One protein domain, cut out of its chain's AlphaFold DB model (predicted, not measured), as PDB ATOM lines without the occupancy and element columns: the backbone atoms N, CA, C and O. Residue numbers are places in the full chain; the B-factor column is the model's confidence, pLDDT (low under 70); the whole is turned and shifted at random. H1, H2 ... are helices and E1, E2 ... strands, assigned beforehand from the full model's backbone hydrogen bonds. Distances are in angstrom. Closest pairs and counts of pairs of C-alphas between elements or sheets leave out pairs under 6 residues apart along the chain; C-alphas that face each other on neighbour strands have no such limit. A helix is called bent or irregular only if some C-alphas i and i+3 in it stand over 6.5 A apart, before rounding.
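This is residues 36 to 214 of the 1202 residues of the protein "HEPN domain-containing protein" of Macrostomum lignano (UniProt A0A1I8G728). The domain is an elongated row of three parts: the small strand hairpin of E1 and E2 with H1 and H3 at one end, crossed helices H2, H4, H5, H6 and H7 in the middle, and the parallel pair E3 and E4 with H8 at the other end. H9 lies between the middle helices and that pair, and packs on H5. The printed part has 179 residues, with nine named helices and four named strands in the order E1 E2 H1 H2 H3 H4 H5 H6 H7 E3 H8 E4 H9. The class is mostly helix. The whole is compact, with a radius of gyration of the C-alphas of 17.3 A and spans of 54 by 34 by 28 A.

E1, residues 36 to 39, and E2, residues 43 to 46, form an antiparallel hairpin, with N 37 and O 45 2.8 A apart. H1, residues 47 to 52, touches H4, residues 98 to 110, about perpendicular at 83 degrees; the closest C-alphas, of Cys 52 and Val 104, are 4.2 A apart. H3, residues 86 to 89, is close to H1 but not clearly touching, Val 88 to Ala 50 being 7.6 A between C-alphas. H2, residues 63 to 74, touches H5, residues 120 to 132, at a steep tilt of 44 degrees, opposite ways, closest at the C-alphas of Ser 71 and Gln 122, 5.2 A. H4 and H5 form a helical hairpin that only just touches, with 3 pairs of C-alphas within 8 A, the closest those of Pro 98 and Ile 130, 7.5 A. H6, residues 134 to 141, touches H4 at Leu 137 and Glu 99, whose C-alphas are 5.9 A apart, and H7, residues 143 to 152, only just and only at the corner, with 3 pairs within 8 A. E3, residues 170 to 174, and E4, residues 192 to 196, are parallel, with N 172 and O 193 2.8 A apart. With H8, residues 183 to 187, they form a strand-helix-strand unit, two parallel neighbour strands with a helix between, whose crossover is right-handed. H9, residues 199 to 208, touches H5 at the C-alphas of Leu 204 and Gln 131, 5.7 A. Every O i to N i+4 pair is within hydrogen-bond range in H2, H4, H5, H6, H7 and H8; in H1 it is 0 of 2, beside 2 of 3 O i to N i+3 pairs, in H9 4 of 6, and H3 is too short for such a pair.

E1 begins at C-alpha 36 (2.301, 21.968, 23.107). H4 measures 17.9 A, H5 18.1 A and H2 16.4 A from first to last C-alpha. H1 and H9 are irregular: C-alphas 48 and 51 are 7.5 A apart, and C-alphas 200 and 203 8.3 A. H9 ends at C-alpha 208 (5.120, 23.376, 60.520).

The farthest C-alphas, of Gly 84 and Glu 185, are 55.9 A apart. The printed part has no cut. The links from H2 to H3 and from H7 to E3 are long. The mean pLDDT of the printed part is 81.1, and residues under 70 include 81 to 91 and 111 to 117.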
ATOM      1  N   LEU A  36       0.924  22.316  22.730       64.62
ATOM      2  CA  LEU A  36       2.301  21.968  23.107       64.62
ATOM      3  C   LEU A  36       3.154  23.223  23.357       64.62
ATOM      4  O   LEU A  36       3.194  24.131  22.531       64.62
ATOM      5  N   ILE A  37       3.843  23.260  24.498       69.31
ATOM      6  CA  ILE A  37       4.755  24.321  24.937       69.31
ATOM      7  C   ILE A  37       6.197  23.853  24.713       69.31
ATOM      8  O   ILE A  37       6.558  22.779  25.207       69.31
ATOM      9  N   PRO A  38       7.041  24.631  24.013       68.75
ATOM     10  CA  PRO A  38       8.451  24.305  23.859       68.75
ATOM     11  C   PRO A  38       9.183  24.506  25.193       68.75
ATOM     12  O   PRO A  38       9.217  25.605  25.750       68.75
ATOM     13  N   VAL A  39       9.787  23.435  25.702       74.12
ATOM     14  CA  VAL A  39      10.582  23.439  26.935       74.12
ATOM     15  C   VAL A  39      12.062  23.184  26.628       74.12
ATOM     16  O   VAL A  39      12.447  22.884  25.494       74.12
ATOM     17  N   ASN A  40      12.922  23.384  27.620       71.44
ATOM     18  CA  ASN A  40      14.359  23.151  27.563       71.44
ATOM     19  C   ASN A  40      14.727  21.768  26.993       71.44
ATOM     20  O   ASN A  40      13.954  20.813  27.034       71.44
ATOM     21  N   GLN A  41      15.947  21.675  26.448       61.69
ATOM     22  CA  GLN A  41      16.490  20.466  25.806       61.69
ATOM     23  C   GLN A  41      15.705  19.993  24.563       61.69
ATOM     24  O   GLN A  41      15.656  18.796  24.283       61.69
ATOM     25  N   SER A  42      15.105  20.922  23.810       57.59
ATOM     26  CA  SER A  42      14.383  20.636  22.555       57.59
ATOM     27  C   SER A  42      13.182  19.694  22.723       57.59
ATOM     28  O   SER A  42      12.878  18.899  21.834       57.59
ATOM     29  N   ARG A  43      12.500  19.762  23.874       69.00
ATOM     30  CA  ARG A  43      11.312  18.952  24.190       69.00
ATOM     31  C   ARG A  43      10.037  19.799  24.137       69.00
ATOM     32  O   ARG A  43      10.090  21.026  24.182       69.00
ATOM     33  N   PHE A  44       8.882  19.137  24.080       71.31
ATOM     34  CA  PHE A  44       7.562  19.769  24.138       71.31
ATOM     35  C   PHE A  44       6.746  19.188  25.297       71.31
ATOM     36  O   PHE A  44       6.747  17.975  25.502       71.31
ATOM     37  N   ALA A  45       6.049  20.045  26.040       68.94
ATOM     38  CA  ALA A  45       5.142  19.661  27.123       68.94
ATOM     39  C   ALA A  45       3.698  20.056  26.780       68.94
ATOM     40  O   ALA A  45       3.480  21.049  26.094       68.94
ATOM     41  N   SER A  46       2.701  19.301  27.250       73.31
ATOM     42  CA  SER A  46       1.287  19.665  27.066       73.31
ATOM     43  C   SER A  46       0.968  21.019  27.716       73.31
ATOM     44  O   SER A  46       1.454  21.310  28.807       73.31
ATOM     45  N   LEU A  47       0.089  21.818  27.104       70.38
ATOM     46  CA  LEU A  47      -0.447  23.071  27.648       70.38
ATOM     47  C   LEU A  47      -1.130  22.848  29.010       70.38
ATOM     48  O   LEU A  47      -1.141  23.745  29.844       70.38
ATOM     49  N   SER A  48      -1.640  21.640  29.279       71.06
ATOM     50  CA  SER A  48      -2.168  21.263  30.600       71.06
ATOM     51  C   SER A  48      -1.101  21.248  31.703       71.06
ATOM     52  O   SER A  48      -1.435  21.414  32.871       71.06
ATOM     53  N   LEU A  49       0.174  21.075  31.339       73.69
ATOM     54  CA  LEU A  49       1.328  21.120  32.241       73.69
ATOM     55  C   LEU A  49       1.979  22.508  32.283       73.69
ATOM     56  O   LEU A  49       2.993  22.662  32.959       73.69
ATOM     57  N   ALA A  50       1.413  23.526  31.614       73.88
ATOM     58  CA  ALA A  50       1.940  24.894  31.646       73.88
ATOM     59  C   ALA A  50       2.234  25.393  33.075       73.88
ATOM     60  O   ALA A  50       3.353  25.844  33.301       73.88
ATOM     61  N   PRO A  51       1.341  25.203  34.074       76.44
ATOM     62  CA  PRO A  51       1.592  25.657  35.446       76.44
ATOM     63  C   PRO A  51       2.754  24.944  36.160       76.44
ATOM     64  O   PRO A  51       3.144  25.362  37.247       76.44
ATOM     65  N   CYS A  52       3.274  23.859  35.583       79.56
ATOM     66  CA  CYS A  52       4.386  23.060  36.099       79.56
ATOM     67  C   CYS A  52       5.718  23.358  35.384       79.56
ATOM     68  O   CYS A  52       6.759  22.847  35.792       79.56
ATOM     69  N   ILE A  53       5.695  24.179  34.330       81.56
ATOM     70  CA  ILE A  53       6.870  24.652  33.587       81.56
ATOM     71  C   ILE A  53       7.262  26.009  34.157       81.56
ATOM     72  O   ILE A  53       6.383  26.851  34.327       81.56
ATOM     73  N   TYR A  54       8.547  26.261  34.413       86.25
ATOM     74  CA  TYR A  54       8.977  27.593  34.853       86.25
ATOM     75  C   TYR A  54       9.537  28.463  33.725       86.25
ATOM     76  O   TYR A  54      10.201  27.986  32.802       86.25
ATOM     77  N   GLU A  55       9.281  29.764  33.807       84.12
ATOM     78  CA  GLU A  55       9.890  30.786  32.959       84.12
ATOM     79  C   GLU A  55      11.159  31.334  33.646       84.12
ATOM     80  O   GLU A  55      11.036  31.971  34.693       84.12
ATOM     81  N   PRO A  56      12.371  31.114  33.091       78.12
ATOM     82  CA  PRO A  56      13.609  31.630  33.683       78.12
ATOM     83  C   PRO A  56      13.694  33.159  33.581       78.12
ATOM     84  O   PRO A  56      13.536  33.708  32.487       78.12
ATOM     85  N   ILE A  57      14.030  33.862  34.666       78.88
ATOM     86  CA  ILE A  57      14.251  35.317  34.647       78.88
ATOM     87  C   ILE A  57      15.752  35.630  34.606       78.88
ATOM     88  O   ILE A  57      16.497  35.378  35.544       78.88
ATOM     89  N   ARG A  58      16.210  36.277  33.524       69.06
ATOM     90  CA  ARG A  58      17.646  36.566  33.315       69.06
ATOM     91  C   ARG A  58      18.214  37.724  34.147       69.06
ATOM     92  O   ARG A  58      19.422  37.754  34.359       69.06
ATOM     93  N   PHE A  59      17.394  38.686  34.579       73.25
ATOM     94  CA  PHE A  59      17.871  39.918  35.228       73.25
ATOM     95  C   PHE A  59      16.961  40.370  36.378       73.25
ATOM     96  O   PHE A  59      15.738  40.258  36.294       73.25
ATOM     97  N   GLY A  60      17.558  40.954  37.423       76.00
ATOM     98  CA  GLY A  60      16.821  41.541  38.548       76.00
ATOM     99  C   GLY A  60      16.113  40.506  39.427       76.00
ATOM    100  O   GLY A  60      14.954  40.715  39.794       76.00
ATOM    101  N   LEU A  61      16.784  39.383  39.694       80.44
ATOM    102  CA  LEU A  61      16.413  38.417  40.726       80.44
ATOM    103  C   LEU A  61      17.241  38.667  41.985       80.44
ATOM    104  O   LEU A  61      18.420  39.008  41.884       80.44
ATOM    105  N   ASP A  62      16.626  38.471  43.147       84.12
ATOM    106  CA  ASP A  62      17.367  38.334  44.397       84.12
ATOM    107  C   ASP A  62      18.109  36.986  44.457       84.12
ATOM    108  O   ASP A  62      17.840  36.056  43.685       84.12
ATOM    109  N   ASP A  63      19.062  36.881  45.384       83.31
ATOM    110  CA  ASP A  63      19.912  35.695  45.531       83.31
ATOM    111  C   ASP A  63      19.103  34.420  45.824       83.31
ATOM    112  O   ASP A  63      19.467  33.332  45.374       83.31
ATOM    113  N   CYS A  64      17.976  34.540  46.535       84.06
ATOM    114  CA  CYS A  64      17.097  33.418  46.861       84.06
ATOM    115  C   CYS A  64      16.399  32.870  45.609       84.06
ATOM    116  O   CYS A  64      16.442  31.670  45.342       84.06
ATOM    117  N   SER A  65      15.815  33.753  44.804       85.94
ATOM    118  CA  SER A  65      15.131  33.426  43.556       85.94
ATOM    119  C   SER A  65      16.094  32.835  42.527       85.94
ATOM    120  O   SER A  65      15.758  31.868  41.845       85.94
ATOM    121  N   LYS A  66      17.325  33.358  42.465       85.38
ATOM    122  CA  LYS A  66      18.392  32.790  41.636       85.38
ATOM    123  C   LYS A  66      18.761  31.373  42.083       85.38
ATOM    124  O   LYS A  66      18.843  30.474  41.250       85.38
ATOM    125  N   ALA A  67      18.918  31.149  43.390       85.50
ATOM    126  CA  ALA A  67      19.217  29.825  43.936       85.50
ATOM    127  C   ALA A  67      18.096  28.805  43.664       85.50
ATOM    128  O   ALA A  67      18.384  27.630  43.425       85.50
ATOM    129  N   VAL A  68      16.829  29.237  43.666       87.25
ATOM    130  CA  VAL A  68      15.677  28.404  43.283       87.25
ATOM    131  C   VAL A  68      15.733  28.021  41.809       87.25
ATOM    132  O   VAL A  68      15.607  26.839  41.499       87.25
ATOM    133  N   GLU A  69      15.955  28.977  40.901       86.12
ATOM    134  CA  GLU A  69      16.068  28.672  39.469       86.12
ATOM    135  C   GLU A  69      17.255  27.742  39.179       86.12
ATOM    136  O   GLU A  69      17.095  26.759  38.459       86.12
ATOM    137  N   GLU A  70      18.420  27.979  39.791       84.94
ATOM    138  CA  GLU A  70      19.584  27.086  39.688       84.94
ATOM    139  C   GLU A  70      19.264  25.671  40.204       84.94
ATOM    140  O   GLU A  70      19.654  24.676  39.590       84.94
ATOM    141  N   SER A  71      18.512  25.563  41.305       87.38
ATOM    142  CA  SER A  71      18.096  24.276  41.880       87.38
ATOM    143  C   SER A  71      17.103  23.542  40.971       87.38
ATOM    144  O   SER A  71      17.247  22.342  40.751       87.38
ATOM    145  N   LEU A  72      16.141  24.255  40.377       85.31
ATOM    146  CA  LEU A  72      15.198  23.707  39.395       85.31
ATOM    147  C   LEU A  72      15.903  23.261  38.107       85.31
ATOM    148  O   LEU A  72      15.574  22.205  37.567       85.31
ATOM    149  N   GLN A  73      16.901  24.013  37.631       82.44
ATOM    150  CA  GLN A  73      17.737  23.610  36.494       82.44
ATOM    151  C   GLN A  73      18.486  22.307  36.780       82.44
ATOM    152  O   GLN A  73      18.458  21.395  35.956       82.44
ATOM    153  N   GLN A  74      19.111  22.194  37.953       81.62
ATOM    154  CA  GLN A  74      19.845  20.990  38.359       81.62
ATOM    155  C   GLN A  74      18.935  19.768  38.563       81.62
ATOM    156  O   GLN A  74      19.369  18.641  38.331       81.62
ATOM    157  N   LEU A  75      17.672  19.976  38.948       78.50
ATOM    158  CA  LEU A  75      16.644  18.928  39.014       78.50
ATOM    159  C   LEU A  75      16.002  18.615  37.650       78.50
ATOM    160  O   LEU A  75      15.055  17.835  37.578       78.50
ATOM    161  N   ASN A  76      16.503  19.203  36.555       78.00
ATOM    162  CA  ASN A  76      15.941  19.074  35.208       78.00
ATOM    163  C   ASN A  76      14.443  19.431  35.139       78.00
ATOM    164  O   ASN A  76      13.682  18.818  34.382       78.00
ATOM    165  N   ALA A  77      14.000  20.416  35.927       78.50
ATOM    166  CA  ALA A  77      12.638  20.919  35.840       78.50
ATOM    167  C   ALA A  77      12.388  21.522  34.441       78.50
ATOM    168  O   ALA A  77      13.287  22.162  33.869       78.50
ATOM    169  N   PRO A  78      11.190  21.322  33.866       79.19
ATOM    170  CA  PRO A  78      10.878  21.835  32.542       79.19
ATOM    171  C   PRO A  78      10.874  23.366  32.569       79.19
ATOM    172  O   PRO A  78      10.152  23.980  33.355       79.19
ATOM    173  N   SER A  79      11.690  23.980  31.711       82.12
ATOM    174  CA  SER A  79      11.788  25.438  31.593       82.12
ATOM    175  C   SER A  79      11.429  25.910  30.195       82.12
ATOM    176  O   SER A  79      11.697  25.208  29.226       82.12
ATOM    177  N   LEU A  80      10.807  27.078  30.061       79.50
ATOM    178  CA  LEU A  80      10.386  27.605  28.759       79.50
ATOM    179  C   LEU A  80      11.612  27.929  27.875       79.50
ATOM    180  O   LEU A  80      12.462  28.728  28.268       79.50
ATOM    181  N   SER A  81      11.718  27.329  26.680       67.38
ATOM    182  CA  SER A  81      12.912  27.472  25.818       67.38
ATOM    183  C   SER A  81      12.919  28.722  24.929       67.38
ATOM    184  O   SER A  81      13.988  29.143  24.485       67.38
ATOM    185  N   MET A  82      11.763  29.359  24.707       62.94
ATOM    186  CA  MET A  82      11.630  30.595  23.923       62.94
ATOM    187  C   MET A  82      11.049  31.742  24.763       62.94
ATOM    188  O   MET A  82       9.861  31.756  25.082       62.94
ATOM    189  N   MET A  83      11.878  32.749  25.060       52.94
ATOM    190  CA  MET A  83      11.432  34.030  25.621       52.94
ATOM    191  C   MET A  83      10.711  34.836  24.535       52.94
ATOM    192  O   MET A  83      11.351  35.345  23.620       52.94
ATOM    193  N   GLY A  84       9.385  34.958  24.615       52.41
ATOM    194  CA  GLY A  84       8.643  35.817  23.681       52.41
ATOM    195  C   GLY A  84       7.143  35.562  23.573       52.41
ATOM    196  O   GLY A  84       6.403  36.464  23.187       52.41
ATOM    197  N   LEU A  85       6.651  34.386  23.973       58.66
ATOM    198  CA  LEU A  85       5.211  34.119  24.020       58.66
ATOM    199  C   LEU A  85       4.624  34.673  25.327       58.66
ATOM    200  O   LEU A  85       4.379  33.910  26.256       58.66
ATOM    201  N   LYS A  86       4.383  35.993  25.404       60.50
ATOM    202  CA  LYS A  86       3.806  36.659  26.601       60.50
ATOM    203  C   LYS A  86       2.569  35.936  27.159       60.50
ATOM    204  O   LYS A  86       2.377  35.901  28.368       60.50
ATOM    205  N   LEU A  87       1.754  35.343  26.282       62.97
ATOM    206  CA  LEU A  87       0.562  34.582  26.663       62.97
ATOM    207  C   LEU A  87       0.895  33.228  27.314       62.97
ATOM    208  O   LEU A  87       0.283  32.878  28.315       62.97
ATOM    209  N   VAL A  88       1.881  32.489  26.795       65.56
ATOM    210  CA  VAL A  88       2.293  31.188  27.359       65.56
ATOM    211  C   VAL A  88       3.107  31.382  28.637       65.56
ATOM    212  O   VAL A  88       2.865  30.682  29.611       65.56
ATOM    213  N   GLY A  89       3.988  32.390  28.682       64.44
ATOM    214  CA  GLY A  89       4.718  32.769  29.899       64.44
ATOM    215  C   GLY A  89       3.784  33.118  31.062       64.44
ATOM    216  O   GLY A  89       4.047  32.719  32.188       64.44
ATOM    217  N   SER A  90       2.628  33.746  30.789       68.12
ATOM    218  CA  SER A  90       1.615  34.034  31.822       68.12
ATOM    219  C   SER A  90       0.921  32.798  32.417       68.12
ATOM    220  O   SER A  90       0.286  32.908  33.463       68.12
ATOM    221  N   LEU A  91       1.035  31.637  31.761       69.38
ATOM    222  CA  LEU A  91       0.508  30.348  32.226       69.38
ATOM    223  C   LEU A  91       1.583  29.481  32.904       69.38
ATOM    224  O   LEU A  91       1.237  28.494  33.555       69.38
ATOM    225  N   CYS A  92       2.860  29.836  32.740       78.81
ATOM    226  CA  CYS A  92       4.004  29.161  33.341       78.81
ATOM    227  C   CYS A  92       4.293  29.686  34.750       78.81
ATOM    228  O   CYS A  92       3.965  30.820  35.101       78.81
ATOM    229  N   GLY A  93       4.944  28.860  35.566       82.00
ATOM    230  CA  GLY A  93       5.425  29.271  36.873       82.00
ATOM    231  C   GLY A  93       6.551  30.294  36.777       82.00
ATOM    232  O   GLY A  93       7.475  30.161  35.979       82.00
ATOM    233  N   ASN A  94       6.501  31.320  37.615       82.12
ATOM    234  CA  ASN A  94       7.491  32.392  37.625       82.12
ATOM    235  C   ASN A  94       7.959  32.650  39.061       82.12
ATOM    236  O   ASN A  94       7.146  32.669  39.981       82.12
ATOM    237  N   VAL A  95       9.262  32.862  39.276       82.75
ATOM    238  CA  VAL A  95       9.832  33.031  40.628       82.75
ATOM    239  C   VAL A  95       9.380  34.335  41.305       82.75
ATOM    240  O   VAL A  95       9.459  34.467  42.521       82.75
ATOM    241  N   ARG A  96       8.815  35.285  40.551       82.50
ATOM    242  CA  ARG A  96       8.112  36.466  41.086       82.50
ATOM    243  C   ARG A  96       6.657  36.185  41.476       82.50
ATOM    244  O   ARG A  96       6.007  37.047  42.058       82.50
ATOM    245  N   GLN A  97       6.130  35.008  41.137       85.25
ATOM    246  CA  GLN A  97       4.771  34.556  41.432       85.25
ATOM    247  C   GLN A  97       4.812  33.275  42.286       85.25
ATOM    248  O   GLN A  97       4.701  32.166  41.749       85.25
ATOM    249  N   PRO A  98       4.908  33.406  43.621       85.81
ATOM    250  CA  PRO A  98       5.170  32.283  44.523       85.81
ATOM    251  C   PRO A  98       4.191  31.114  44.397       85.81
ATOM    252  O   PRO A  98       4.603  29.961  44.467       85.81
ATOM    253  N   GLU A  99       2.901  31.387  44.176       84.81
ATOM    254  CA  GLU A  99       1.874  30.344  44.032       84.81
ATOM    255  C   GLU A  99       2.138  29.437  42.825       84.81
ATOM    256  O   GLU A  99       2.046  28.213  42.921       84.81
ATOM    257  N   SER A 100       2.463  30.049  41.687       85.38
ATOM    258  CA  SER A 100       2.783  29.327  40.459       85.38
ATOM    259  C   SER A 100       4.089  28.545  40.620       85.38
ATOM    260  O   SER A 100       4.175  27.386  40.223       85.38
ATOM    261  N   MET A 101       5.070  29.139  41.307       87.94
ATOM    262  CA  MET A 101       6.361  28.518  41.564       87.94
ATOM    263  C   MET A 101       6.255  27.322  42.516       87.94
ATOM    264  O   MET A 101       6.940  26.326  42.313       87.94
ATOM    265  N   LEU A 102       5.349  27.351  43.498       87.12
ATOM    266  CA  LEU A 102       5.089  26.195  44.359       87.12
ATOM    267  C   LEU A 102       4.590  24.982  43.551       87.12
ATOM    268  O   LEU A 102       5.021  23.866  43.820       87.12
ATOM    269  N   ARG A 103       3.755  25.195  42.521       84.25
ATOM    270  CA  ARG A 103       3.282  24.113  41.628       84.25
ATOM    271  C   ARG A 103       4.405  23.538  40.768       84.25
ATOM    272  O   ARG A 103       4.467  22.326  40.573       84.25
ATOM    273  N   VAL A 104       5.309  24.394  40.284       86.75
ATOM    274  CA  VAL A 104       6.535  23.955  39.598       86.75
ATOM    275  C   VAL A 104       7.397  23.120  40.540       86.75
ATOM    276  O   VAL A 104       7.841  22.043  40.153       86.75
ATOM    277  N   MET A 105       7.624  23.593  41.769       88.12
ATOM    278  CA  MET A 105       8.422  22.881  42.769       88.12
ATOM    279  C   MET A 105       7.827  21.506  43.078       88.12
ATOM    280  O   MET A 105       8.543  20.515  43.033       88.12
ATOM    281  N   GLU A 106       6.521  21.418  43.334       85.56
ATOM    282  CA  GLU A 106       5.836  20.143  43.585       85.56
ATOM    283  C   GLU A 106       5.978  19.166  42.424       85.56
ATOM    284  O   GLU A 106       6.270  17.994  42.645       85.56
ATOM    285  N   PHE A 107       5.802  19.639  41.190       82.19
ATOM    286  CA  PHE A 107       5.961  18.799  40.008       82.19
ATOM    287  C   PHE A 107       7.414  18.326  39.848       82.19
ATOM    288  O   PHE A 107       7.668  17.136  39.669       82.19
ATOM    289  N   ALA A 108       8.380  19.239  39.980       81.62
ATOM    290  CA  ALA A 108       9.802  18.930  39.862       81.62
ATOM    291  C   ALA A 108      10.290  17.950  40.942       81.62
ATOM    292  O   ALA A 108      11.147  17.116  40.666       81.62
ATOM    293  N   LEU A 109       9.743  18.041  42.155       81.94
ATOM    294  CA  LEU A 109      10.143  17.217  43.294       81.94
ATOM    295  C   LEU A 109       9.412  15.869  43.361       81.94
ATOM    296  O   LEU A 109       9.995  14.914  43.866       81.94
ATOM    297  N   ASN A 110       8.169  15.777  42.870       74.81
ATOM    298  CA  ASN A 110       7.354  14.560  42.977       74.81
ATOM    299  C   ASN A 110       7.317  13.727  41.686       74.81
ATOM    300  O   ASN A 110       7.392  12.505  41.764       74.81
ATOM    301  N   GLU A 111       7.221  14.348  40.505       67.00
ATOM    302  CA  GLU A 111       7.068  13.623  39.226       67.00
ATOM    303  C   GLU A 111       8.402  13.396  38.498       67.00
ATOM    304  O   GLU A 111       8.552  12.444  37.737       67.00
ATOM    305  N   ASN A 112       9.411  14.232  38.765       63.12
ATOM    306  CA  ASN A 112      10.776  14.085  38.236       63.12
ATOM    307  C   ASN A 112      11.725  13.322  39.193       63.12
ATOM    308  O   ASN A 112      12.915  13.177  38.897       63.12
ATOM    309  N   ALA A 113      11.205  12.815  40.318       53.72
ATOM    310  CA  ALA A 113      11.963  12.217  41.422       53.72
ATOM    311  C   ALA A 113      12.845  11.011  41.032       53.72
ATOM    312  O   ALA A 113      13.827  10.724  41.711       53.72
ATOM    313  N   GLU A 114      12.546  10.319  39.927       53.97
ATOM    314  CA  GLU A 114      13.314   9.149  39.472       53.97
ATOM    315  C   GLU A 114      14.690   9.493  38.865       53.97
ATOM    316  O   GLU A 114      15.490   8.594  38.612       53.97
ATOM    317  N   ARG A 115      14.993  10.776  38.606       57.16
ATOM    318  CA  ARG A 115      16.187  11.182  37.834       57.16
ATOM    319  C   ARG A 115      17.319  11.803  38.655       57.16
ATOM    320  O   ARG A 115      18.461  11.764  38.200       57.16
ATOM    321  N   SER A 116      17.046  12.343  39.843       60.19
ATOM    322  CA  SER A 116      18.076  12.780  40.796       60.19
ATOM    323  C   SER A 116      17.500  12.964  42.204       60.19
ATOM    324  O   SER A 116      16.414  13.512  42.383       60.19
ATOM    325  N   ALA A 117      18.236  12.513  43.224       68.88
ATOM    326  CA  ALA A 117      17.867  12.765  44.614       68.88
ATOM    327  C   ALA A 117      18.037  14.258  44.939       68.88
ATOM    328  O   ALA A 117      19.052  14.863  44.587       68.88
ATOM    329  N   THR A 118      17.059  14.846  45.634       81.00
ATOM    330  CA  THR A 118      17.139  16.246  46.077       81.00
ATOM    331  C   THR A 118      18.312  16.408  47.041       81.00
ATOM    332  O   THR A 118      18.378  15.742  48.073       81.00
ATOM    333  N   THR A 119      19.249  17.290  46.702       85.12
ATOM    334  CA  THR A 119      20.402  17.594  47.561       85.12
ATOM    335  C   THR A 119      20.012  18.554  48.687       85.12
ATOM    336  O   THR A 119      19.091  19.356  48.532       85.12
ATOM    337  N   GLU A 120      20.755  18.546  49.800       84.88
ATOM    338  CA  GLU A 120      20.532  19.468  50.929       84.88
ATOM    339  C   GLU A 120      20.507  20.941  50.477       84.88
ATOM    340  O   GLU A 120      19.638  21.707  50.887       84.88
ATOM    341  N   LYS A 121      21.399  21.336  49.559       85.31
ATOM    342  CA  LYS A 121      21.458  22.711  49.043       85.31
ATOM    343  C   LYS A 121      20.186  23.110  48.279       85.31
ATOM    344  O   LYS A 121      19.718  24.235  48.435       85.31
ATOM    345  N   GLN A 122      19.631  22.195  47.480       87.19
ATOM    346  CA  GLN A 122      18.393  22.410  46.718       87.19
ATOM    347  C   GLN A 122      17.164  22.426  47.636       87.19
ATOM    348  O   GLN A 122      16.290  23.275  47.507       87.19
ATOM    349  N   ALA A 123      17.114  21.517  48.608       88.06
ATOM    350  CA  ALA A 123      16.073  21.490  49.630       88.06
ATOM    351  C   ALA A 123      15.990  22.820  50.399       88.06
ATOM    352  O   ALA A 123      14.916  23.410  50.535       88.06
ATOM    353  N   VAL A 124      17.140  23.331  50.854       88.56
ATOM    354  CA  VAL A 124      17.214  24.594  51.597       88.56
ATOM    355  C   VAL A 124      16.823  25.786  50.722       88.56
ATOM    356  O   VAL A 124      16.097  26.650  51.207       88.56
ATOM    357  N   SER A 125      17.237  25.844  49.450       89.75
ATOM    358  CA  SER A 125      16.870  26.959  48.560       89.75
ATOM    359  C   SER A 125      15.351  27.052  48.354       89.75
ATOM    360  O   SER A 125      14.785  28.141  48.473       89.75
ATOM    361  N   PHE A 126      14.670  25.918  48.149       90.81
ATOM    362  CA  PHE A 126      13.211  25.872  48.028       90.81
ATOM    363  C   PHE A 126      12.501  26.247  49.326       90.81
ATOM    364  O   PHE A 126      11.583  27.066  49.307       90.81
ATOM    365  N   LEU A 127      12.941  25.706  50.464       91.81
ATOM    366  CA  LEU A 127      12.332  26.010  51.760       91.81
ATOM    367  C   LEU A 127      12.525  27.480  52.163       91.81
ATOM    368  O   LEU A 127      11.578  28.101  52.646       91.81
ATOM    369  N   VAL A 128      13.700  28.072  51.910       91.19
ATOM    370  CA  VAL A 128      13.955  29.504  52.157       91.19
ATOM    371  C   VAL A 128      13.071  30.378  51.263       91.19
ATOM    372  O   VAL A 128      12.527  31.375  51.735       91.19
ATOM    373  N   TYR A 129      12.865  29.999  49.999       91.62
ATOM    374  CA  TYR A 129      11.970  30.729  49.099       91.62
ATOM    375  C   TYR A 129      10.503  30.665  49.541       91.62
ATOM    376  O   TYR A 129       9.824  31.695  49.572       91.62
ATOM    377  N   ILE A 130      10.022  29.480  49.930       91.50
ATOM    378  CA  ILE A 130       8.666  29.294  50.469       91.50
ATOM    379  C   ILE A 130       8.486  30.118  51.747       91.50
ATOM    380  O   ILE A 130       7.469  30.793  51.903       91.50
ATOM    381  N   GLN A 131       9.480  30.109  52.639       93.06
ATOM    382  CA  GLN A 131       9.468  30.901  53.866       93.06
ATOM    383  C   GLN A 131       9.387  32.406  53.568       93.06
ATOM    384  O   GLN A 131       8.508  33.087  54.095       93.06
ATOM    385  N   SER A 132      10.258  32.919  52.694       90.62
ATOM    386  CA  SER A 132      10.303  34.342  52.324       90.62
ATOM    387  C   SER A 132       8.995  34.832  51.694       90.62
ATOM    388  O   SER A 132       8.621  35.989  51.861       90.62
ATOM    389  N   ASN A 133       8.263  33.940  51.023       90.88
ATOM    390  CA  ASN A 133       6.997  34.245  50.357       90.88
ATOM    391  C   ASN A 133       5.754  33.737  51.113       90.88
ATOM    392  O   ASN A 133       4.648  33.757  50.565       90.88
ATOM    393  N   TRP A 134       5.898  33.313  52.375       92.00
ATOM    394  CA  TRP A 134       4.818  32.683  53.146       92.00
ATOM    395  C   TRP A 134       3.564  33.552  53.245       92.00
ATOM    396  O   TRP A 134       2.450  33.053  53.103       92.00
ATOM    397  N   GLY A 135       3.730  34.861  53.464       88.25
ATOM    398  CA  GLY A 135       2.610  35.795  53.609       88.25
ATOM    399  C   GLY A 135       1.738  35.902  52.354       88.25
ATOM    400  O   GLY A 135       0.515  35.942  52.467       88.25
ATOM    401  N   GLU A 136       2.347  35.908  51.167       88.31
ATOM    402  CA  GLU A 136       1.624  35.960  49.890       88.31
ATOM    403  C   GLU A 136       0.977  34.609  49.564       88.31
ATOM    404  O   GLU A 136      -0.197  34.552  49.200       88.31
ATOM    405  N   LEU A 137       1.711  33.511  49.767       88.62
ATOM    406  CA  LEU A 137       1.194  32.155  49.580       88.62
ATOM    407  C   LEU A 137      -0.017  31.895  50.489       88.62
ATOM    408  O   LEU A 137      -1.075  31.487  50.014       88.62
ATOM    409  N   SER A 138       0.101  32.205  51.779       88.88
ATOM    410  CA  SER A 138      -0.958  31.993  52.769       88.88
ATOM    411  C   SER A 138      -2.228  32.792  52.447       88.88
ATOM    412  O   SER A 138      -3.328  32.246  52.532       88.88
ATOM    413  N   LYS A 139      -2.098  34.049  51.989       88.44
ATOM    414  CA  LYS A 139      -3.245  34.877  51.569       88.44
ATOM    415  C   LYS A 139      -4.018  34.279  50.396       88.44
ATOM    416  O   LYS A 139      -5.237  34.412  50.357       88.44
ATOM    417  N   ARG A 140      -3.329  33.655  49.436       85.62
ATOM    418  CA  ARG A 140      -3.956  33.160  48.202       85.62
ATOM    419  C   ARG A 140      -4.609  31.792  48.340       85.62
ATOM    420  O   ARG A 140      -5.703  31.603  47.823       85.62
ATOM    421  N   MET A 141      -3.953  30.842  49.009       86.69
ATOM    422  CA  MET A 141      -4.443  29.454  49.100       86.69
ATOM    423  C   MET A 141      -4.939  29.041  50.488       86.69
ATOM    424  O   MET A 141      -5.471  27.940  50.636       86.69
ATOM    425  N   GLY A 142      -4.800  29.914  51.489       86.81
ATOM    426  CA  GLY A 142      -5.105  29.626  52.887       86.81
ATOM    427  C   GLY A 142      -3.964  28.883  53.589       86.81
ATOM    428  O   GLY A 142      -3.366  27.954  53.044       86.81
ATOM    429  N   GLU A 143      -3.678  29.272  54.832       87.50
ATOM    430  CA  GLU A 143      -2.530  28.763  55.595       87.50
ATOM    431  C   GLU A 143      -2.562  27.239  55.803       87.50
ATOM    432  O   GLU A 143      -1.540  26.577  55.656       87.50
ATOM    433  N   GLN A 144      -3.737  26.661  56.080       86.56
ATOM    434  CA  GLN A 144      -3.887  25.216  56.310       86.56
ATOM    435  C   GLN A 144      -3.589  24.382  55.055       86.56
ATOM    436  O   GLN A 144      -2.944  23.338  55.133       86.56
ATOM    437  N   ASN A 145      -4.017  24.861  53.885       87.62
ATOM    438  CA  ASN A 145      -3.740  24.199  52.614       87.62
ATOM    439  C   ASN A 145      -2.249  24.314  52.257       87.62
ATOM    440  O   ASN A 145      -1.620  23.327  51.883       87.62
ATOM    441  N   LEU A 146      -1.652  25.494  52.462       90.44
ATOM    442  CA  LEU A 146      -0.216  25.698  52.268       90.44
ATOM    443  C   LEU A 146       0.617  24.769  53.165       90.44
ATOM    444  O   LEU A 146       1.540  24.122  52.675       90.44
ATOM    445  N   LEU A 147       0.266  24.646  54.449       89.56
ATOM    446  CA  LEU A 147       0.914  23.715  55.377       89.56
ATOM    447  C   LEU A 147       0.822  22.269  54.878       89.56
ATOM    448  O   LEU A 147       1.838  21.577  54.834       89.56
ATOM    449  N   ALA A 148      -0.364  21.818  54.459       87.25
ATOM    450  CA  ALA A 148      -0.559  20.462  53.949       87.25
ATOM    451  C   ALA A 148       0.305  20.173  52.712       87.25
ATOM    452  O   ALA A 148       0.929  19.115  52.639       87.25
ATOM    453  N   ARG A 149       0.389  21.122  51.771       88.75
ATOM    454  CA  ARG A 149       1.197  20.991  50.549       88.75
ATOM    455  C   ARG A 149       2.692  20.998  50.842       88.75
ATOM    456  O   ARG A 149       3.408  20.107  50.400       88.75
ATOM    457  N   VAL A 150       3.158  21.939  51.663       89.88
ATOM    458  CA  VAL A 150       4.573  22.035  52.043       89.88
ATOM    459  C   VAL A 150       5.031  20.774  52.781       89.88
ATOM    460  O   VAL A 150       6.108  20.270  52.486       89.88
ATOM    461  N   ARG A 151       4.204  20.187  53.659       90.75
ATOM    462  CA  ARG A 151       4.516  18.921  54.356       90.75
ATOM    463  C   ARG A 151       4.660  17.710  53.427       90.75
ATOM    464  O   ARG A 151       5.272  16.721  53.834       90.75
ATOM    465  N   GLN A 152       4.103  17.754  52.216       88.81
ATOM    466  CA  GLN A 152       4.224  16.677  51.227       88.81
ATOM    467  C   GLN A 152       5.505  16.764  50.391       88.81
ATOM    468  O   GLN A 152       5.859  15.786  49.739       88.81
ATOM    469  N   LEU A 153       6.217  17.894  50.424       88.44
ATOM    470  CA  LEU A 153       7.430  18.078  49.635       88.44
ATOM    471  C   LEU A 153       8.604  17.268  50.218       88.44
ATOM    472  O   LEU A 153       8.883  17.396  51.413       88.44
ATOM    473  N   PRO A 154       9.350  16.497  49.402       88.44
ATOM    474  CA  PRO A 154      10.510  15.721  49.841       88.44
ATOM    475  C   PRO A 154      11.773  16.585  50.003       88.44
ATOM    476  O   PRO A 154      12.834  16.266  49.476       88.44
ATOM    477  N   VAL A 155      11.662  17.706  50.715       88.62
ATOM    478  CA  VAL A 155      12.715  18.733  50.851       88.62
ATOM    479  C   VAL A 155      13.176  18.927  52.294       88.62
ATOM    480  O   VAL A 155      13.992  19.801  52.564       88.62
ATOM    481  N   PHE A 156      12.679  18.140  53.247       90.12
ATOM    482  CA  PHE A 156      13.108  18.246  54.640       90.12
ATOM    483  C   PHE A 156      14.312  17.352  54.888       90.12
ATOM    484  O   PHE A 156      14.230  16.130  54.754       90.12
ATOM    485  N   VAL A 157      15.434  17.976  55.241       89.12
ATOM    486  CA  VAL A 157      16.715  17.297  55.441       89.12
ATOM    487  C   VAL A 157      16.731  16.646  56.819       89.12
ATOM    488  O   VAL A 157      16.637  17.328  57.841       89.12
ATOM    489  N   THR A 158      16.845  15.324  56.854       86.69
ATOM    490  CA  THR A 158      16.970  14.539  58.079       86.69
ATOM    491  C   THR A 158      18.391  14.597  58.639       86.69
ATOM    492  O   THR A 158      19.335  14.971  57.942       86.69
ATOM    493  N   SER A 159      18.577  14.230  59.907       82.31
ATOM    494  CA  SER A 159      19.887  14.287  60.578       82.31
ATOM    495  C   SER A 159      20.955  13.369  59.955       82.31
ATOM    496  O   SER A 159      22.140  13.646  60.092       82.31
ATOM    497  N   ASP A 160      20.555  12.330  59.216       76.38
ATOM    498  CA  ASP A 160      21.414  11.467  58.384       76.38
ATOM    499  C   ASP A 160      21.643  12.005  56.955       76.38
ATOM    500  O   ASP A 160      22.217  11.316  56.116       76.38
ATOM    501  N   GLY A 161      21.196  13.228  56.650       78.62
ATOM    502  CA  GLY A 161      21.475  13.918  55.385       78.62
ATOM    503  C   GLY A 161      20.564  13.544  54.211       78.62
ATOM    504  O   GLY A 161      20.825  13.968  53.086       78.62
ATOM    505  N   ARG A 162      19.492  12.775  54.440       83.56
ATOM    506  CA  ARG A 162      18.493  12.438  53.411       83.56
ATOM    507  C   ARG A 162      17.399  13.505  53.351       83.56
ATOM    508  O   ARG A 162      17.042  14.081  54.369       83.56
ATOM    509  N   CYS A 163      16.824  13.750  52.179       86.44
ATOM    510  CA  CYS A 163      15.639  14.604  52.056       86.44
ATOM    511  C   CYS A 163      14.369  13.744  52.090       86.44
ATOM    512  O   CYS A 163      14.298  12.709  51.425       86.44
ATOM    513  N   CYS A 164      13.370  14.153  52.867       86.94
ATOM    514  CA  CYS A 164      12.106  13.436  53.005       86.94
ATOM    515  C   CYS A 164      10.912  14.394  53.089       86.94
ATOM    516  O   CYS A 164      11.077  15.604  53.251       86.94
ATOM    517  N   ALA A 165       9.706  13.842  52.949       88.06
ATOM    518  CA  ALA A 165       8.453  14.555  53.176       88.06
ATOM    519  C   ALA A 165       7.954  14.284  54.599       88.06
ATOM    520  O   ALA A 165       7.984  13.138  55.044       88.06
ATOM    521  N   LEU A 166       7.443  15.312  55.286       87.69
ATOM    522  CA  LEU A 166       6.943  15.176  56.662       87.69
ATOM    523  C   LEU A 166       5.614  14.420  56.743       87.69
ATOM    524  O   LEU A 166       5.326  13.766  57.743       87.69
ATOM    525  N   LYS A 167       4.777  14.523  55.703       86.50
ATOM    526  CA  LYS A 167       3.444  13.897  55.644       86.50
ATOM    527  C   LYS A 167       2.638  14.203  56.923       86.50
ATOM    528  O   LYS A 167       2.562  15.359  57.344       86.50
ATOM    529  N   SER A 168       2.037  13.192  57.551       82.06
ATOM    530  CA  SER A 168       1.318  13.295  58.829       82.06
ATOM    531  C   SER A 168       2.193  13.028  60.061       82.06
ATOM    532  O   SER A 168       1.664  12.988  61.168       82.06
ATOM    533  N   GLU A 169       3.498  12.800  59.899       82.38
ATOM    534  CA  GLU A 169       4.385  12.428  61.005       82.38
ATOM    535  C   GLU A 169       4.856  13.656  61.793       82.38
ATOM    536  O   GLU A 169       4.964  14.770  61.265       82.38
ATOM    537  N   GLN A 170       5.129  13.463  63.083       82.44
ATOM    538  CA  GLN A 170       5.727  14.510  63.906       82.44
ATOM    539  C   GLN A 170       7.206  14.640  63.544       82.44
ATOM    540  O   GLN A 170       7.908  13.636  63.436       82.44
ATOM    541  N   ALA A 171       7.681  15.870  63.373       87.50
ATOM    542  CA  ALA A 171       9.068  16.145  63.039       87.50
ATOM    543  C   ALA A 171       9.743  16.899  64.183       87.50
ATOM    544  O   ALA A 171       9.185  17.863  64.703       87.50
ATOM    545  N   CYS A 172      10.944  16.471  64.552       88.50
ATOM    546  CA  CYS A 172      11.744  17.089  65.600       88.50
ATOM    547  C   CYS A 172      13.103  17.483  65.038       88.50
ATOM    548  O   CYS A 172      13.720  16.713  64.303       88.50
ATOM    549  N   ILE A 173      13.596  18.660  65.404       89.06
ATOM    550  CA  ILE A 173      14.910  19.134  64.972       89.06
ATOM    551  C   ILE A 173      15.937  18.716  66.018       89.06
ATOM    552  O   ILE A 173      15.804  19.055  67.196       89.06
ATOM    553  N   LEU A 174      16.950  17.967  65.580       87.19
ATOM    554  CA  LEU A 174      18.003  17.473  66.454       87.19
ATOM    555  C   LEU A 174      19.224  18.409  66.477       87.19
ATOM    556  O   LEU A 174      19.627  18.916  65.423       87.19
ATOM    557  N   PRO A 175      19.871  18.581  67.643       84.75
ATOM    558  CA  PRO A 175      21.152  19.270  67.751       84.75
ATOM    559  C   PRO A 175      22.253  18.564  66.951       84.75
ATOM    560  O   PRO A 175      22.381  17.341  66.993       84.75
ATOM    561  N   ALA A 176      23.097  19.341  66.267       80.00
ATOM    562  CA  ALA A 176      24.193  18.816  65.442       80.00
ATOM    563  C   ALA A 176      25.327  18.146  66.249       80.00
ATOM    564  O   ALA A 176      26.154  17.436  65.691       80.00
ATOM    565  N   SER A 177      25.373  18.391  67.554       81.50
ATOM    566  CA  SER A 177      26.376  17.942  68.528       81.50
ATOM    567  C   SER A 177      26.102  16.553  69.123       81.50
ATOM    568  O   SER A 177      26.857  16.107  69.993       81.50
ATOM    569  N   LEU A 178      25.024  15.879  68.704       84.56
ATOM    570  CA  LEU A 178      24.694  14.525  69.146       84.56
ATOM    571  C   LEU A 178      25.632  13.478  68.529       84.56
ATOM    572  O   LEU A 178      26.090  13.612  67.399       84.56
ATOM    573  N   VAL A 179      25.866  12.399  69.276       84.75
ATOM    574  CA  VAL A 179      26.573  11.212  68.774       84.75
ATOM    575  C   VAL A 179      25.654  10.492  67.782       84.75
ATOM    576  O   VAL A 179      24.526  10.142  68.136       84.75
ATOM    577  N   ALA A 180      26.121  10.327  66.543       80.06
ATOM    578  CA  ALA A 180      25.340   9.779  65.429       80.06
ATOM    579  C   ALA A 180      25.559   8.270  65.198       80.06
ATOM    580  O   ALA A 180      24.847   7.668  64.391       80.06
ATOM    581  N   ASP A 181      26.534   7.662  65.882       83.00
ATOM    582  CA  ASP A 181      26.812   6.226  65.840       83.00
ATOM    583  C   ASP A 181      25.551   5.410  66.180       83.00
ATOM    584  O   ASP A 181      24.818   5.728  67.115       83.00
ATOM    585  N   GLU A 182      25.287   4.367  65.387       84.69
ATOM    586  CA  GLU A 182      24.138   3.458  65.543       84.69
ATOM    587  C   GLU A 182      22.775   4.179  65.680       84.69
ATOM    588  O   GLU A 182      21.852   3.677  66.325       84.69
ATOM    589  N   MET A 183      22.608   5.349  65.039       82.88
ATOM    590  CA  MET A 183      21.369   6.141  65.103       82.88
ATOM    591  C   MET A 183      20.112   5.371  64.671       82.88
ATOM    592  O   MET A 183      19.014   5.658  65.155       82.88
ATOM    593  N   ASP A 184      20.256   4.366  63.809       81.12
ATOM    594  CA  ASP A 184      19.151   3.519  63.357       81.12
ATOM    595  C   ASP A 184      18.463   2.757  64.511       81.12
ATOM    596  O   ASP A 184      17.245   2.551  64.474       81.12
ATOM    597  N   GLU A 185      19.190   2.420  65.585       83.12
ATOM    598  CA  GLU A 185      18.658   1.688  66.747       83.12
ATOM    599  C   GLU A 185      17.631   2.503  67.544       83.12
ATOM    600  O   GLU A 185      16.596   1.977  67.964       83.12
ATOM    601  N   TRP A 186      17.875   3.802  67.736       82.19
ATOM    602  CA  TRP A 186      16.934   4.673  68.447       82.19
ATOM    603  C   TRP A 186      15.970   5.400  67.505       82.19
ATOM    604  O   TRP A 186      14.837   5.679  67.904       82.19
ATOM    605  N   LYS A 187      16.333   5.608  66.233       77.62
ATOM    606  CA  LYS A 187      15.420   6.116  65.196       77.62
ATOM    607  C   LYS A 187      14.276   5.148  64.918       77.62
ATOM    608  O   LYS A 187      13.124   5.576  64.921       77.62
ATOM    609  N   SER A 188      14.570   3.854  64.763       70.12
ATOM    610  CA  SER A 188      13.560   2.806  64.521       70.12
ATOM    611  C   SER A 188      12.542   2.663  65.659       70.12
ATOM    612  O   SER A 188      11.411   2.236  65.434       70.12
ATOM    613  N   SER A 189      12.919   3.060  66.878       63.44
ATOM    614  CA  SER A 189      12.036   3.056  68.048       63.44
ATOM    615  C   SER A 189      11.059   4.242  68.098       63.44
ATOM    616  O   SER A 189      10.081   4.205  68.847       63.44
ATOM    617  N   SER A 190      11.288   5.282  67.290       68.00
ATOM    618  CA  SER A 190      10.503   6.519  67.289       68.00
ATOM    619  C   SER A 190       9.589   6.610  66.062       68.00
ATOM    620  O   SER A 190       9.995   6.307  64.946       68.00
ATOM    621  N   LYS A 191       8.348   7.079  66.248       70.56
ATOM    622  CA  LYS A 191       7.434   7.440  65.141       70.56
ATOM    623  C   LYS A 191       7.680   8.868  64.614       70.56
ATOM    624  O   LYS A 191       6.773   9.463  64.037       70.56
ATOM    625  N   ALA A 192       8.845   9.452  64.904       80.06
ATOM    626  CA  ALA A 192       9.155  10.852  64.633       80.06
ATOM    627  C   ALA A 192      10.252  10.986  63.569       80.06
ATOM    628  O   ALA A 192      11.195  10.198  63.523       80.06
ATOM    629  N   ILE A 193      10.147  12.022  62.739       85.25
ATOM    630  CA  ILE A 193      11.156  12.370  61.740       85.25
ATOM    631  C   ILE A 193      12.182  13.302  62.384       85.25
ATOM    632  O   ILE A 193      11.845  14.398  62.826       85.25
ATOM    633  N   PHE A 194      13.447  12.889  62.400       88.62
ATOM    634  CA  PHE A 194      14.544  13.697  62.929       88.62
ATOM    635  C   PHE A 194      15.182  14.559  61.844       88.62
ATOM    636  O   PHE A 194      15.833  14.044  60.934       88.62
ATOM    637  N   LEU A 195      14.973  15.869  61.945       89.00
ATOM    638  CA  LEU A 195      15.461  16.887  61.022       89.00
ATOM    639  C   LEU A 195      16.810  17.458  61.462       89.00
ATOM    640  O   LEU A 195      17.097  17.599  62.654       89.00
ATOM    641  N   LYS A 196      17.627  17.838  60.480       87.25
ATOM    642  CA  LYS A 196      18.878  18.568  60.684       87.25
ATOM    643  C   LYS A 196      18.582  20.042  60.986       87.25
ATOM    644  O   LYS A 196      17.798  20.687  60.285       87.25
ATOM    645  N   ALA A 197      19.225  20.586  62.019       85.75
ATOM    646  CA  ALA A 197      19.079  21.990  62.388       85.75
ATOM    647  C   ALA A 197      19.519  22.932  61.254       85.75
ATOM    648  O   ALA A 197      20.602  22.783  60.687       85.75
ATOM    649  N   ASN A 198      18.675  23.919  60.938       87.25
ATOM    650  CA  ASN A 198      18.962  24.950  59.945       87.25
ATOM    651  C   ASN A 198      18.330  26.285  60.365       87.25
ATOM    652  O   ASN A 198      17.109  26.444  60.342       87.25
ATOM    653  N   TRP A 199      19.176  27.245  60.737       85.19
ATOM    654  CA  TRP A 199      18.775  28.561  61.240       85.19
ATOM    655  C   TRP A 199      18.084  29.432  60.184       85.19
ATOM    656  O   TRP A 199      17.316  30.327  60.526       85.19
ATOM    657  N   SER A 200      18.288  29.154  58.895       87.12
ATOM    658  CA  SER A 200      17.613  29.878  57.815       87.12
ATOM    659  C   SER A 200      16.124  29.533  57.708       87.12
ATOM    660  O   SER A 200      15.400  30.218  56.991       87.12
ATOM    661  N   LEU A 201      15.653  28.484  58.398       89.56
ATOM    662  CA  LEU A 201      14.296  27.932  58.281       89.56
ATOM    663  C   LEU A 201      13.449  28.075  59.559       89.56
ATOM    664  O   LEU A 201      12.394  27.453  59.675       89.56
ATOM    665  N   THR A 202      13.884  28.891  60.526       86.25
ATOM    666  CA  THR A 202      13.243  29.005  61.849       86.25
ATOM    667  C   THR A 202      11.753  29.354  61.782       86.25
ATOM    668  O   THR A 202      10.949  28.749  62.491       86.25
ATOM    669  N   MET A 203      11.353  30.294  60.916       90.25
ATOM    670  CA  MET A 203       9.942  30.681  60.780       90.25
ATOM    671  C   MET A 203       9.109  29.525  60.216       90.25
ATOM    672  O   MET A 203       8.004  29.263  60.691       90.25
ATOM    673  N   LEU A 204       9.636  28.826  59.209       90.06
ATOM    674  CA  LEU A 204       8.945  27.726  58.552       90.06
ATOM    675  C   LEU A 204       8.813  26.510  59.473       90.06
ATOM    676  O   LEU A 204       7.740  25.919  59.547       90.06
ATOM    677  N   TYR A 205       9.860  26.181  60.228       91.38
ATOM    678  CA  TYR A 205       9.809  25.139  61.252       91.38
ATOM    679  C   TYR A 205       8.766  25.440  62.332       91.38
ATOM    680  O   TYR A 205       7.960  24.565  62.646       91.38
ATOM    681  N   ALA A 206       8.688  26.687  62.811       87.69
ATOM    682  CA  ALA A 206       7.654  27.098  63.761       87.69
ATOM    683  C   ALA A 206       6.234  26.959  63.180       87.69
ATOM    684  O   ALA A 206       5.322  26.497  63.864       87.69
ATOM    685  N   LYS A 207       6.035  27.307  61.900       88.38
ATOM    686  CA  LYS A 207       4.742  27.143  61.210       88.38
ATOM    687  C   LYS A 207       4.353  25.678  61.012       88.38
ATOM    688  O   LYS A 207       3.177  25.346  61.137       88.38
ATOM    689  N   LEU A 208       5.323  24.812  60.731       88.69
ATOM    690  CA  LEU A 208       5.120  23.376  60.520       88.69
ATOM    691  C   LEU A 208       5.027  22.564  61.819       88.69
ATOM    692  O   LEU A 208       4.798  21.355  61.735       88.69
ATOM    693  N   GLN A 209       5.175  23.219  62.977       86.56
ATOM    694  CA  GLN A 209       5.239  22.585  64.299       86.56
ATOM    695  C   GLN A 209       6.388  21.569  64.395       86.56
ATOM    696  O   GLN A 209       6.242  20.489  64.962       86.56
ATOM    697  N   CYS A 210       7.530  21.905  63.790       87.69
ATOM    698  CA  CYS A 210       8.764  21.150  63.960       87.69
ATOM    699  C   CYS A 210       9.457  21.641  65.234       87.69
ATOM    700  O   CYS A 210      10.091  22.698  65.222       87.69
ATOM    701  N   ASP A 211       9.326  20.891  66.324       81.38
ATOM    702  CA  ASP A 211       9.883  21.290  67.617       81.38
ATOM    703  C   ASP A 211      11.407  21.097  67.644       81.38
ATOM    704  O   ASP A 211      11.925  20.024  67.318       81.38
ATOM    705  N   GLU A 212      12.141  22.130  68.062       84.62
ATOM    706  CA  GLU A 212      13.572  22.019  68.345       84.62
ATOM    707  C   GLU A 212      13.789  21.319  69.688       84.62
ATOM    708  O   GLU A 212      13.244  21.723  70.719       84.62
ATOM    709  N   MET A 213      14.583  20.247  69.680       85.69
ATOM    710  CA  MET A 213      14.838  19.450  70.874       85.69
ATOM    711  C   MET A 213      16.196  19.780  71.477       85.69
ATOM    712  O   MET A 213      17.214  19.797  70.794       85.69
ATOM    713  N   ALA A 214      16.233  19.970  72.794       86.62
ATOM    714  CA  ALA A 214      17.495  20.074  73.518       86.62
ATOM    715  C   ALA A 214      18.214  18.713  73.560       86.62
ATOM    716  O   ALA A 214      17.561  17.674  73.665       86.62
TER     717      ALA A 214